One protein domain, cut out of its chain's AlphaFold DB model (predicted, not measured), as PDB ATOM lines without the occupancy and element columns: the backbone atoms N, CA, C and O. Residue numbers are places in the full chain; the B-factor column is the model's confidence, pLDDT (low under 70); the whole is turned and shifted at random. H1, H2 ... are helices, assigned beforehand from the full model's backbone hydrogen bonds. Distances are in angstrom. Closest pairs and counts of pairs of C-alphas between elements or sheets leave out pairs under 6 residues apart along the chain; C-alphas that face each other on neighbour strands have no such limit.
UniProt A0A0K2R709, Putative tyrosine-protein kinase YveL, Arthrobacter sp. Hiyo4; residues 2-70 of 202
ATOM      1  N   ILE A   2     -14.157 -33.489  28.847       76.25
ATOM      2  CA  ILE A   2     -12.806 -33.902  29.307       76.25
ATOM      3  C   ILE A   2     -11.785 -33.974  28.159       76.25
ATOM      4  O   ILE A   2     -10.644 -33.561  28.309       76.25
ATOM      5  N   ASN A   3     -12.228 -34.389  26.975       78.56
ATOM      6  CA  ASN A   3     -11.442 -34.378  25.742       78.56
ATOM      7  C   ASN A   3     -10.916 -32.986  25.351       78.56
ATOM      8  O   ASN A   3      -9.770 -32.879  24.946       78.56
ATOM      9  N   GLU A   4     -11.706 -31.919  25.485       78.38
ATOM     10  CA  GLU A   4     -11.259 -30.547  25.191       78.38
ATOM     11  C   GLU A   4     -10.226 -30.071  26.208       78.38
ATOM     12  O   GLU A   4      -9.254 -29.423  25.840       78.38
ATOM     13  N   TYR A   5     -10.433 -30.414  27.482       83.06
ATOM     14  CA  TYR A   5      -9.499 -30.072  28.552       83.06
ATOM     15  C   TYR A   5      -8.147 -30.775  28.376       83.06
ATOM     16  O   TYR A   5      -7.110 -30.205  28.698       83.06
ATOM     17  N   LEU A   6      -8.166 -31.999  27.842       85.31
ATOM     18  CA  LEU A   6      -6.989 -32.847  27.668       85.31
ATOM     19  C   LEU A   6      -6.405 -32.827  26.240       85.31
ATOM     20  O   LEU A   6      -5.362 -33.432  26.020       85.31
ATOM     21  N   GLY A   7      -7.039 -32.153  25.275       85.44
ATOM     22  CA  GLY A   7      -6.576 -32.096  23.880       85.44
ATOM     23  C   GLY A   7      -6.736 -33.404  23.084       85.44
ATOM     24  O   GLY A   7      -5.926 -33.688  22.208       85.44
ATOM     25  N   LEU A   8      -7.758 -34.208  23.389       85.38
ATOM     26  CA  LEU A   8      -7.965 -35.555  22.833       85.38
ATOM     27  C   LEU A   8      -8.885 -35.575  21.604       85.38
ATOM     28  O   LEU A   8      -9.782 -34.735  21.460       85.38
ATOM     29  N   ASP A   9      -8.728 -36.599  20.755       83.19
ATOM     30  CA  ASP A   9      -9.678 -36.888  19.677       83.19
ATOM     31  C   ASP A   9     -11.040 -37.288  20.268       83.19
ATOM     32  O   ASP A   9     -11.145 -37.981  21.282       83.19
ATOM     33  N   ARG A  10     -12.098 -36.808  19.619       78.88
ATOM     34  CA  ARG A  10     -13.502 -36.912  20.018       78.88
ATOM     35  C   ARG A  10     -14.336 -37.789  19.087       78.88
ATOM     36  O   ARG A  10     -15.485 -38.078  19.413       78.88
ATOM     37  N   ASN A  11     -13.792 -38.178  17.936       79.94
ATOM     38  CA  ASN A  11     -14.543 -38.884  16.900       79.94
ATOM     39  C   ASN A  11     -14.820 -40.345  17.268       79.94
ATOM     40  O   ASN A  11     -15.871 -40.873  16.903       79.94
ATOM     41  N   ALA A  12     -13.910 -40.971  18.014       87.12
ATOM     42  CA  ALA A  12     -14.036 -42.338  18.493       87.12
ATOM     43  C   ALA A  12     -13.756 -42.417  20.000       87.12
ATOM     44  O   ALA A  12     -12.961 -41.646  20.537       87.12
ATOM     45  N   GLY A  13     -14.447 -43.321  20.689       93.88
ATOM     46  CA  GLY A  13     -14.331 -43.471  22.135       93.88
ATOM     47  C   GLY A  13     -15.253 -44.556  22.675       93.88
ATOM     48  O   GLY A  13     -15.575 -45.505  21.964       93.88
ATOM     49  N   LEU A  14     -15.710 -44.389  23.914       95.31
ATOM     50  CA  LEU A  14     -16.568 -45.326  24.631       95.31
ATOM     51  C   LEU A  14     -17.752 -45.795  23.782       95.31
ATOM     52  O   LEU A  14     -17.912 -46.994  23.581       95.31
ATOM     53  N   THR A  15     -18.539 -44.875  23.219       94.81
ATOM     54  CA  THR A  15     -19.696 -45.243  22.390       94.81
ATOM     55  C   THR A  15     -19.293 -46.113  21.201       94.81
ATOM     56  O   THR A  15     -19.970 -47.093  20.914       94.81
ATOM     57  N   THR A  16     -18.180 -45.800  20.531       94.50
ATOM     58  CA  THR A  16     -17.671 -46.558  19.374       94.50
ATOM     59  C   THR A  16     -17.331 -47.999  19.749       94.50
ATOM     60  O   THR A  16     -17.647 -48.918  18.997       94.50
ATOM     61  N   VAL A  17     -16.738 -48.199  20.927       96.31
ATOM     62  CA  VAL A  17     -16.403 -49.529  21.452       96.31
ATOM     63  C   VAL A  17     -17.667 -50.295  21.827       96.31
ATOM     64  O   VAL A  17     -17.824 -51.450  21.444       96.31
ATOM     65  N   LEU A  18     -18.600 -49.651  22.534       95.56
ATOM     66  CA  LEU A  18     -19.813 -50.310  23.025       95.56
ATOM     67  C   LEU A  18     -20.768 -50.730  21.901       95.56
ATOM     68  O   LEU A  18     -21.490 -51.709  22.060       95.56
ATOM     69  N   VAL A  19     -20.749 -50.046  20.751       94.12
ATOM     70  CA  VAL A  19     -21.499 -50.470  19.551       94.12
ATOM     71  C   VAL A  19     -20.717 -51.439  18.651       94.12
ATOM     72  O   VAL A  19     -21.210 -51.815  17.590       94.12
ATOM     73  N   GLY A  20     -19.501 -51.835  19.045       93.19
ATOM     74  CA  GLY A  20     -18.660 -52.785  18.309       93.19
ATOM     75  C   GLY A  20     -18.018 -52.228  17.035       93.19
ATOM     76  O   GLY A  20     -17.632 -52.999  16.162       93.19
ATOM     77  N   ALA A  21     -17.914 -50.902  16.900       93.81
ATOM     78  CA  ALA A  21     -17.341 -50.258  15.715       93.81
ATOM     79  C   ALA A  21     -15.807 -50.122  15.761       93.81
ATOM     80  O   ALA A  21     -15.200 -49.828  14.732       93.81
ATOM     81  N   ALA A  22     -15.186 -50.318  16.926       94.56
ATOM     82  CA  ALA A  22     -13.734 -50.340  17.103       94.56
ATOM     83  C   ALA A  22     -13.352 -51.179  18.329       94.56
ATOM     84  O   ALA A  22     -14.160 -51.332  19.251       94.56
ATOM     85  N   ASP A  23     -12.116 -51.677  18.365       95.06
ATOM     86  CA  ASP A  23     -11.558 -52.240  19.590       95.06
ATOM     87  C   ASP A  23     -11.142 -51.112  20.551       95.06
ATOM     88  O   ASP A  23     -10.739 -50.027  20.131       95.06
ATOM     89  N   VAL A  24     -11.223 -51.357  21.863       96.00
ATOM     90  CA  VAL A  24     -10.812 -50.371  22.877       96.00
ATOM     91  C   VAL A  24      -9.346 -49.953  22.724       96.00
ATOM     92  O   VAL A  24      -9.018 -48.793  22.967       96.00
ATOM     93  N   ASN A  25      -8.477 -50.860  22.275       93.50
ATOM     94  CA  ASN A  25      -7.057 -50.584  22.078       93.50
ATOM     95  C   ASN A  25      -6.811 -49.566  20.955       93.50
ATOM     96  O   ASN A  25      -5.826 -48.837  21.012       93.50
ATOM     97  N   ASP A  26      -7.716 -49.476  19.978       93.25
ATOM     98  CA  ASP A  26      -7.589 -48.553  18.844       93.25
ATOM     99  C   ASP A  26      -7.987 -47.116  19.212       93.25
ATOM    100  O   ASP A  26      -7.625 -46.163  18.520       93.25
ATOM    101  N   VAL A  27      -8.762 -46.949  20.288       94.50
ATOM    102  CA  VAL A  27      -9.357 -45.661  20.686       94.50
ATOM    103  C   VAL A  27      -8.870 -45.146  22.042       94.50
ATOM    104  O   VAL A  27      -9.207 -44.024  22.429       94.50
ATOM    105  N   LEU A  28      -8.078 -45.940  22.769       94.56
ATOM    106  CA  LEU A  28      -7.374 -45.500  23.971       94.56
ATOM    107  C   LEU A  28      -6.253 -44.535  23.593       94.56
ATOM    108  O   LEU A  28      -5.359 -44.861  22.816       94.56
ATOM    109  N   GLN A  29      -6.286 -43.341  24.179       93.25
ATOM    110  CA  GLN A  29      -5.327 -42.286  23.875       93.25
ATOM    111  C   GLN A  29      -4.361 -42.112  25.053       93.25
ATOM    112  O   GLN A  29      -4.830 -41.832  26.160       93.25
ATOM    113  N   PRO A  30      -3.038 -42.268  24.862       92.75
ATOM    114  CA  PRO A  30      -2.075 -41.879  25.885       92.75
ATOM    115  C   PRO A  30      -2.163 -40.367  26.118       92.75
ATOM    116  O   PRO A  30      -2.408 -39.601  25.182       92.75
ATOM    117  N   TRP A  31      -1.970 -39.934  27.361       91.88
ATOM    118  CA  TRP A  31      -2.006 -38.521  27.719       91.88
ATOM    119  C   TRP A  31      -0.826 -38.141  28.616       91.88
ATOM    120  O   TRP A  31      -0.682 -38.669  29.718       91.88
ATOM    121  N   GLY A  32      -0.019 -37.184  28.149       86.81
ATOM    122  CA  GLY A  32       1.221 -36.768  28.807       86.81
ATOM    123  C   GLY A  32       2.353 -37.793  28.667       86.81
ATOM    124  O   GLY A  32       2.278 -38.705  27.848       86.81
ATOM    125  N   ASP A  33       3.396 -37.627  29.483       83.44
ATOM    126  CA  ASP A  33       4.571 -38.516  29.516       83.44
ATOM    127  C   ASP A  33       4.418 -39.682  30.514       83.44
ATOM    128  O   ASP A  33       5.267 -40.573  30.601       83.44
ATOM    129  N   ASP A  34       3.330 -39.677  31.284       84.00
ATOM    130  CA  ASP A  34       3.015 -40.692  32.282       84.00
ATOM    131  C   ASP A  34       2.243 -41.876  31.677       84.00
ATOM    132  O   ASP A  34       1.757 -41.854  30.548       84.00
ATOM    133  N   LYS A  35       2.058 -42.936  32.474       90.88
ATOM    134  CA  LYS A  35       1.253 -44.116  32.106       90.88
ATOM    135  C   LYS A  35      -0.260 -43.861  32.218       90.88
ATOM    136  O   LYS A  35      -0.991 -44.727  32.699       90.88
ATOM    137  N   LEU A  36      -0.724 -42.673  31.820       94.06
ATOM    138  CA  LEU A  36      -2.142 -42.324  31.797       94.06
ATOM    139  C   LEU A  36      -2.714 -42.533  30.398       94.06
ATOM    140  O   LEU A  36      -2.200 -42.022  29.406       94.06
ATOM    141  N   PHE A  37      -3.831 -43.248  30.348       95.00
ATOM    142  CA  PHE A  37      -4.591 -43.470  29.130       95.00
ATOM    143  C   PHE A  37      -6.014 -42.987  29.338       95.00
ATOM    144  O   PHE A  37      -6.596 -43.162  30.411       95.00
ATOM    145  N   VAL A  38      -6.573 -42.380  28.301       95.31
ATOM    146  CA  VAL A  38      -7.909 -41.804  28.331       95.31
ATOM    147  C   VAL A  38      -8.737 -42.405  27.210       95.31
ATOM    148  O   VAL A  38      -8.374 -42.350  26.035       95.31
ATOM    149  N   LEU A  39      -9.888 -42.951  27.588       95.56
ATOM    150  CA  LEU A  39     -10.955 -43.310  26.668       95.56
ATOM    151  C   LEU A  39     -11.981 -42.172  26.671       95.56
ATOM    152  O   LEU A  39     -12.704 -41.984  27.649       95.56
ATOM    153  N   ALA A  40     -12.030 -41.386  25.596       94.38
ATOM    154  CA  ALA A  40     -13.038 -40.334  25.447       94.38
ATOM    155  C   ALA A  40     -14.451 -40.935  25.323       94.38
ATOM    156  O   ALA A  40     -14.601 -42.115  25.020       94.38
ATOM    157  N   SER A  41     -15.510 -40.137  25.492       92.06
ATOM    158  CA  SER A  41     -16.893 -40.630  25.347       92.06
ATOM    159  C   SER A  41     -17.222 -41.097  23.922       92.06
ATOM    160  O   SER A  41     -18.020 -42.009  23.738       92.06
ATOM    161  N   GLY A  42     -16.620 -40.470  22.908       90.06
ATOM    162  CA  GLY A  42     -17.106 -40.539  21.531       90.06
ATOM    163  C   GLY A  42     -18.406 -39.745  21.350       90.06
ATOM    164  O   GLY A  42     -18.752 -38.895  22.179       90.06
ATOM    165  N   GLN A  43     -19.130 -40.019  20.261       88.56
ATOM    166  CA  GLN A  43     -20.432 -39.399  20.002       88.56
ATOM    167  C   GLN A  43     -21.461 -39.814  21.060       88.56
ATOM    168  O   GLN A  43     -21.492 -40.966  21.490       88.56
ATOM    169  N   ILE A  44     -22.311 -38.873  21.472       88.06
ATOM    170  CA  ILE A  44     -23.363 -39.137  22.458       88.06
ATOM    171  C   ILE A  44     -24.433 -40.026  21.800       88.06
ATOM    172  O   ILE A  44     -25.014 -39.605  20.795       88.06
ATOM    173  N   PRO A  45     -24.705 -41.233  22.328       88.75
ATOM    174  CA  PRO A  45     -25.732 -42.112  21.784       88.75
ATOM    175  C   PRO A  45     -27.140 -41.591  22.129       88.75
ATOM    176  O   PRO A  45     -27.302 -40.848  23.100       88.75
ATOM    177  N   PRO A  46     -28.187 -42.001  21.391       88.44
ATOM    178  CA  PRO A  46     -29.568 -41.622  21.707       88.44
ATOM    179  C   PRO A  46     -30.076 -42.213  23.039       88.44
ATOM    180  O   PRO A  46     -31.024 -41.684  23.614       88.44
ATOM    181  N   ASN A  47     -29.455 -43.289  23.533       90.88
ATOM    182  CA  ASN A  47     -29.860 -44.065  24.710       90.88
ATOM    183  C   ASN A  47     -28.673 -44.346  25.669       90.88
ATOM    184  O   ASN A  47     -28.276 -45.500  25.844       90.88
ATOM    185  N   PRO A  48     -28.087 -43.318  26.318       90.19
ATOM    186  CA  PRO A  48     -26.870 -43.475  27.122       90.19
ATOM    187  C   PRO A  48     -27.051 -44.401  28.330       90.19
ATOM    188  O   PRO A  48     -26.192 -45.245  28.568       90.19
ATOM    189  N   SER A  49     -28.169 -44.313  29.061       91.81
ATOM    190  CA  SER A  49     -28.396 -45.142  30.255       91.81
ATOM    191  C   SER A  49     -28.434 -46.640  29.937       91.81
ATOM    192  O   SER A  49     -27.908 -47.442  30.701       91.81
ATOM    193  N   GLU A  50     -29.046 -47.018  28.811       92.44
ATOM    194  CA  GLU A  50     -29.120 -48.416  28.367       92.44
ATOM    195  C   GLU A  50     -27.741 -48.941  27.980       92.44
ATOM    196  O   GLU A  50     -27.372 -50.045  28.368       92.44
ATOM    197  N   LEU A  51     -26.967 -48.124  27.261       94.50
ATOM    198  CA  LEU A  51     -25.618 -48.476  26.839       94.50
ATOM    199  C   LEU A  51     -24.671 -48.622  28.042       94.50
ATOM    200  O   LEU A  51     -23.863 -49.542  28.084       94.50
ATOM    201  N   LEU A  52     -24.798 -47.755  29.051       94.88
ATOM    202  CA  LEU A  52     -24.009 -47.832  30.286       94.88
ATOM    203  C   LEU A  52     -24.394 -49.021  31.175       94.88
ATOM    204  O   LEU A  52     -23.544 -49.507  31.916       94.88
ATOM    205  N   GLY A  53     -25.646 -49.478  31.114       93.50
ATOM    206  CA  GLY A  53     -26.135 -50.657  31.841       93.50
ATOM    207  C   GLY A  53     -25.976 -51.975  31.087       93.50
ATOM    208  O   GLY A  53     -26.489 -53.005  31.534       93.50
ATOM    209  N   SER A  54     -25.345 -51.946  29.913       95.75
ATOM    210  CA  SER A  54     -25.298 -53.086  29.009       95.75
ATOM    211  C   SER A  54     -24.248 -54.124  29.422       95.75
ATOM    212  O   SER A  54     -23.322 -53.867  30.201       95.75
ATOM    213  N   GLY A  55     -24.373 -55.334  28.870       96.25
ATOM    214  CA  GLY A  55     -23.369 -56.381  29.059       96.25
ATOM    215  C   GLY A  55     -22.013 -55.989  28.469       96.25
ATOM    216  O   GLY A  55     -20.978 -56.303  29.052       96.25
ATOM    217  N   GLU A  56     -22.017 -55.257  27.360       96.19
ATOM    218  CA  GLU A  56     -20.832 -54.741  26.675       96.19
ATOM    219  C   GLU A  56     -20.061 -53.767  27.569       96.19
ATOM    220  O   GLU A  56     -18.841 -53.888  27.673       96.19
ATOM    221  N   MET A  57     -20.750 -52.873  28.291       97.00
ATOM    222  CA  MET A  57     -20.095 -51.971  29.246       97.00
ATOM    223  C   MET A  57     -19.420 -52.745  30.377       97.00
ATOM    224  O   MET A  57     -18.266 -52.480  30.719       97.00
ATOM    225  N   LYS A  58     -20.099 -53.762  30.917       96.94
ATOM    226  CA  LYS A  58     -19.514 -54.639  31.938       96.94
ATOM    227  C   LYS A  58     -18.266 -55.365  31.423       96.94
ATOM    228  O   LYS A  58     -17.266 -55.422  32.134       96.94
ATOM    229  N   GLN A  59     -18.309 -55.919  30.212       97.00
ATOM    230  CA  GLN A  59     -17.155 -56.608  29.622       97.00
ATOM    231  C   GLN A  59     -15.992 -55.650  29.355       97.00
ATOM    232  O   GLN A  59     -14.839 -55.997  29.607       97.00
ATOM    233  N   LEU A  60     -16.290 -54.432  28.899       97.62
ATOM    234  CA  LEU A  60     -15.287 -53.393  28.703       97.62
ATOM    235  C   LEU A  60     -14.583 -53.035  30.017       97.62
ATOM    236  O   LEU A  60     -13.355 -53.001  30.048       97.62
ATOM    237  N   ILE A  61     -15.337 -52.820  31.101       97.44
ATOM    238  CA  ILE A  61     -14.763 -52.531  32.425       97.44
ATOM    239  C   ILE A  61     -13.845 -53.673  32.871       97.44
ATOM    240  O   ILE A  61     -12.695 -53.408  33.207       97.44
ATOM    241  N   LEU A  62     -14.290 -54.933  32.791       96.94
ATOM    242  CA  LEU A  62     -13.465 -56.093  33.167       96.94
ATOM    243  C   LEU A  62     -12.163 -56.170  32.359       96.94
ATOM    244  O   LEU A  62     -11.100 -56.504  32.886       96.94
ATOM    245  N   ARG A  63     -12.234 -55.847  31.067       96.94
ATOM    246  CA  ARG A  63     -11.067 -55.837  30.189       96.94
ATOM    247  C   ARG A  63     -10.095 -54.716  30.570       96.94
ATOM    248  O   ARG A  63      -8.891 -54.961  30.625       96.94
ATOM    249  N   LEU A  64     -10.596 -53.526  30.903       97.38
ATOM    250  CA  LEU A  64      -9.778 -52.414  31.400       97.38
ATOM    251  C   LEU A  64      -9.157 -52.726  32.771       97.38
ATOM    252  O   LEU A  64      -7.967 -52.495  32.957       97.38
ATOM    253  N   GLU A  65      -9.909 -53.319  33.699       96.75
ATOM    254  CA  GLU A  65      -9.400 -53.756  35.010       96.75
ATOM    255  C   GLU A  65      -8.272 -54.790  34.889       96.75
ATOM    256  O   GLU A  65      -7.367 -54.823  35.715       96.75
ATOM    257  N   SER A  66      -8.289 -55.627  33.846       96.50
ATOM    258  CA  SER A  66      -7.206 -56.589  33.594       96.50
ATOM    259  C   SER A  66      -5.922 -55.943  33.053       96.50
ATOM    260  O   SER A  66      -4.833 -56.500  33.207       96.50
ATOM    261  N   ALA A  67      -6.048 -54.779  32.411       95.25
ATOM    262  CA  ALA A  67      -4.963 -54.091  31.719       95.25
ATOM    263  C   ALA A  67      -4.322 -52.969  32.553       95.25
ATOM    264  O   ALA A  67      -3.146 -52.662  32.352       95.25
ATOM    265  N   PHE A  68      -5.072 -52.373  33.482       96.75
ATOM    266  CA  PHE A  68      -4.656 -51.209  34.260       96.75
ATOM    267  C   PHE A  68      -4.704 -51.484  35.760       96.75
ATOM    268  O   PHE A  68      -5.613 -52.141  36.257       96.75
ATOM    269  N   ASP A  69      -3.764 -50.898  36.503       95.62
ATOM    270  CA  ASP A  69      -3.750 -50.988  37.969       95.62
ATOM    271  C   ASP A  69      -4.957 -50.274  38.606       95.62
ATOM    272  O   ASP A  69      -5.348 -50.555  39.739       95.62
ATOM    273  N   SER A  70      -5.531 -49.292  37.908       95.44
ATOM    274  CA  SER A  70      -6.692 -48.522  38.354       95.44
ATOM    275  C   SER A  70      -7.452 -47.948  37.164       95.44
ATOM    276  O   SER A  70      -6.851 -47.422  36.230       95.44
TER     277      SER A  70
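Overview. This is residues 2 to 70 of the 202 residues of the protein "Putative tyrosine-protein kinase YveL" of Arthrobacter sp. Hiyo4 (UniProt A0A0K2R709). What does the model look like? One longer helix, H5, runs along one side of a small body, with the short helices H2, H3 and H4 near it and the short H1 off at the opposite side. Between H3 and H4 a long unnamed stretch, residues 28 to 47, folds back on itself in a loop, with 29 to 30 paired antiparallel with 37 to 38. What is it made of? The printed part has 69 residues with five named helices, H1 to H5 in chain order, and no named strand; the class is all helix, though under half of the residues, 32, are in named elements. It is compact, with a radius of gyration of the C-alphas of 12.1 A and spans of 35 by 27 by 18 A.

Along the chain. Where do the short helices lie? H1 is residues 2 to 6, from C-alpha 2 at (-12.806, -33.902, 29.307); H2 is 14 to 18, H3 is 24 to 27 and H4 is 48 to 52. Where is the longest? H5 is residues 55 to 67, 18.7 A from first to last C-alpha, ending at C-alpha 67 at (-4.963, -54.091, 31.719).

Arrangement. What does H1 touch? It touches no helix and is apart from H2, H3, H4 and H5. What is near H2? H2 and H5 only just touch, with 3 pairs of C-alphas within 8 A, the closest those of Leu 18 and Glu 56 at 5.8 A; H5 does so with residues 56 to 60 alone. H2 and H3 are close but not clearly touching, their closest C-alphas, Val 17 and Val 24, 5.8 A apart. How are the backbones? Every O i to N i+4 pair is within hydrogen-bond range in H1, H2, H4 and H5; H3 is too short for such a pair.

Size, cuts and confidence. How far does it reach? The two C-alphas farthest apart, Asp 33 and Asn 47, are 35.2 A from each other. Which link is long? H3 to H4, with 20 residues. Is there a cut or low confidence? The printed part has no cut, and no printed residue is under 70 in pLDDT.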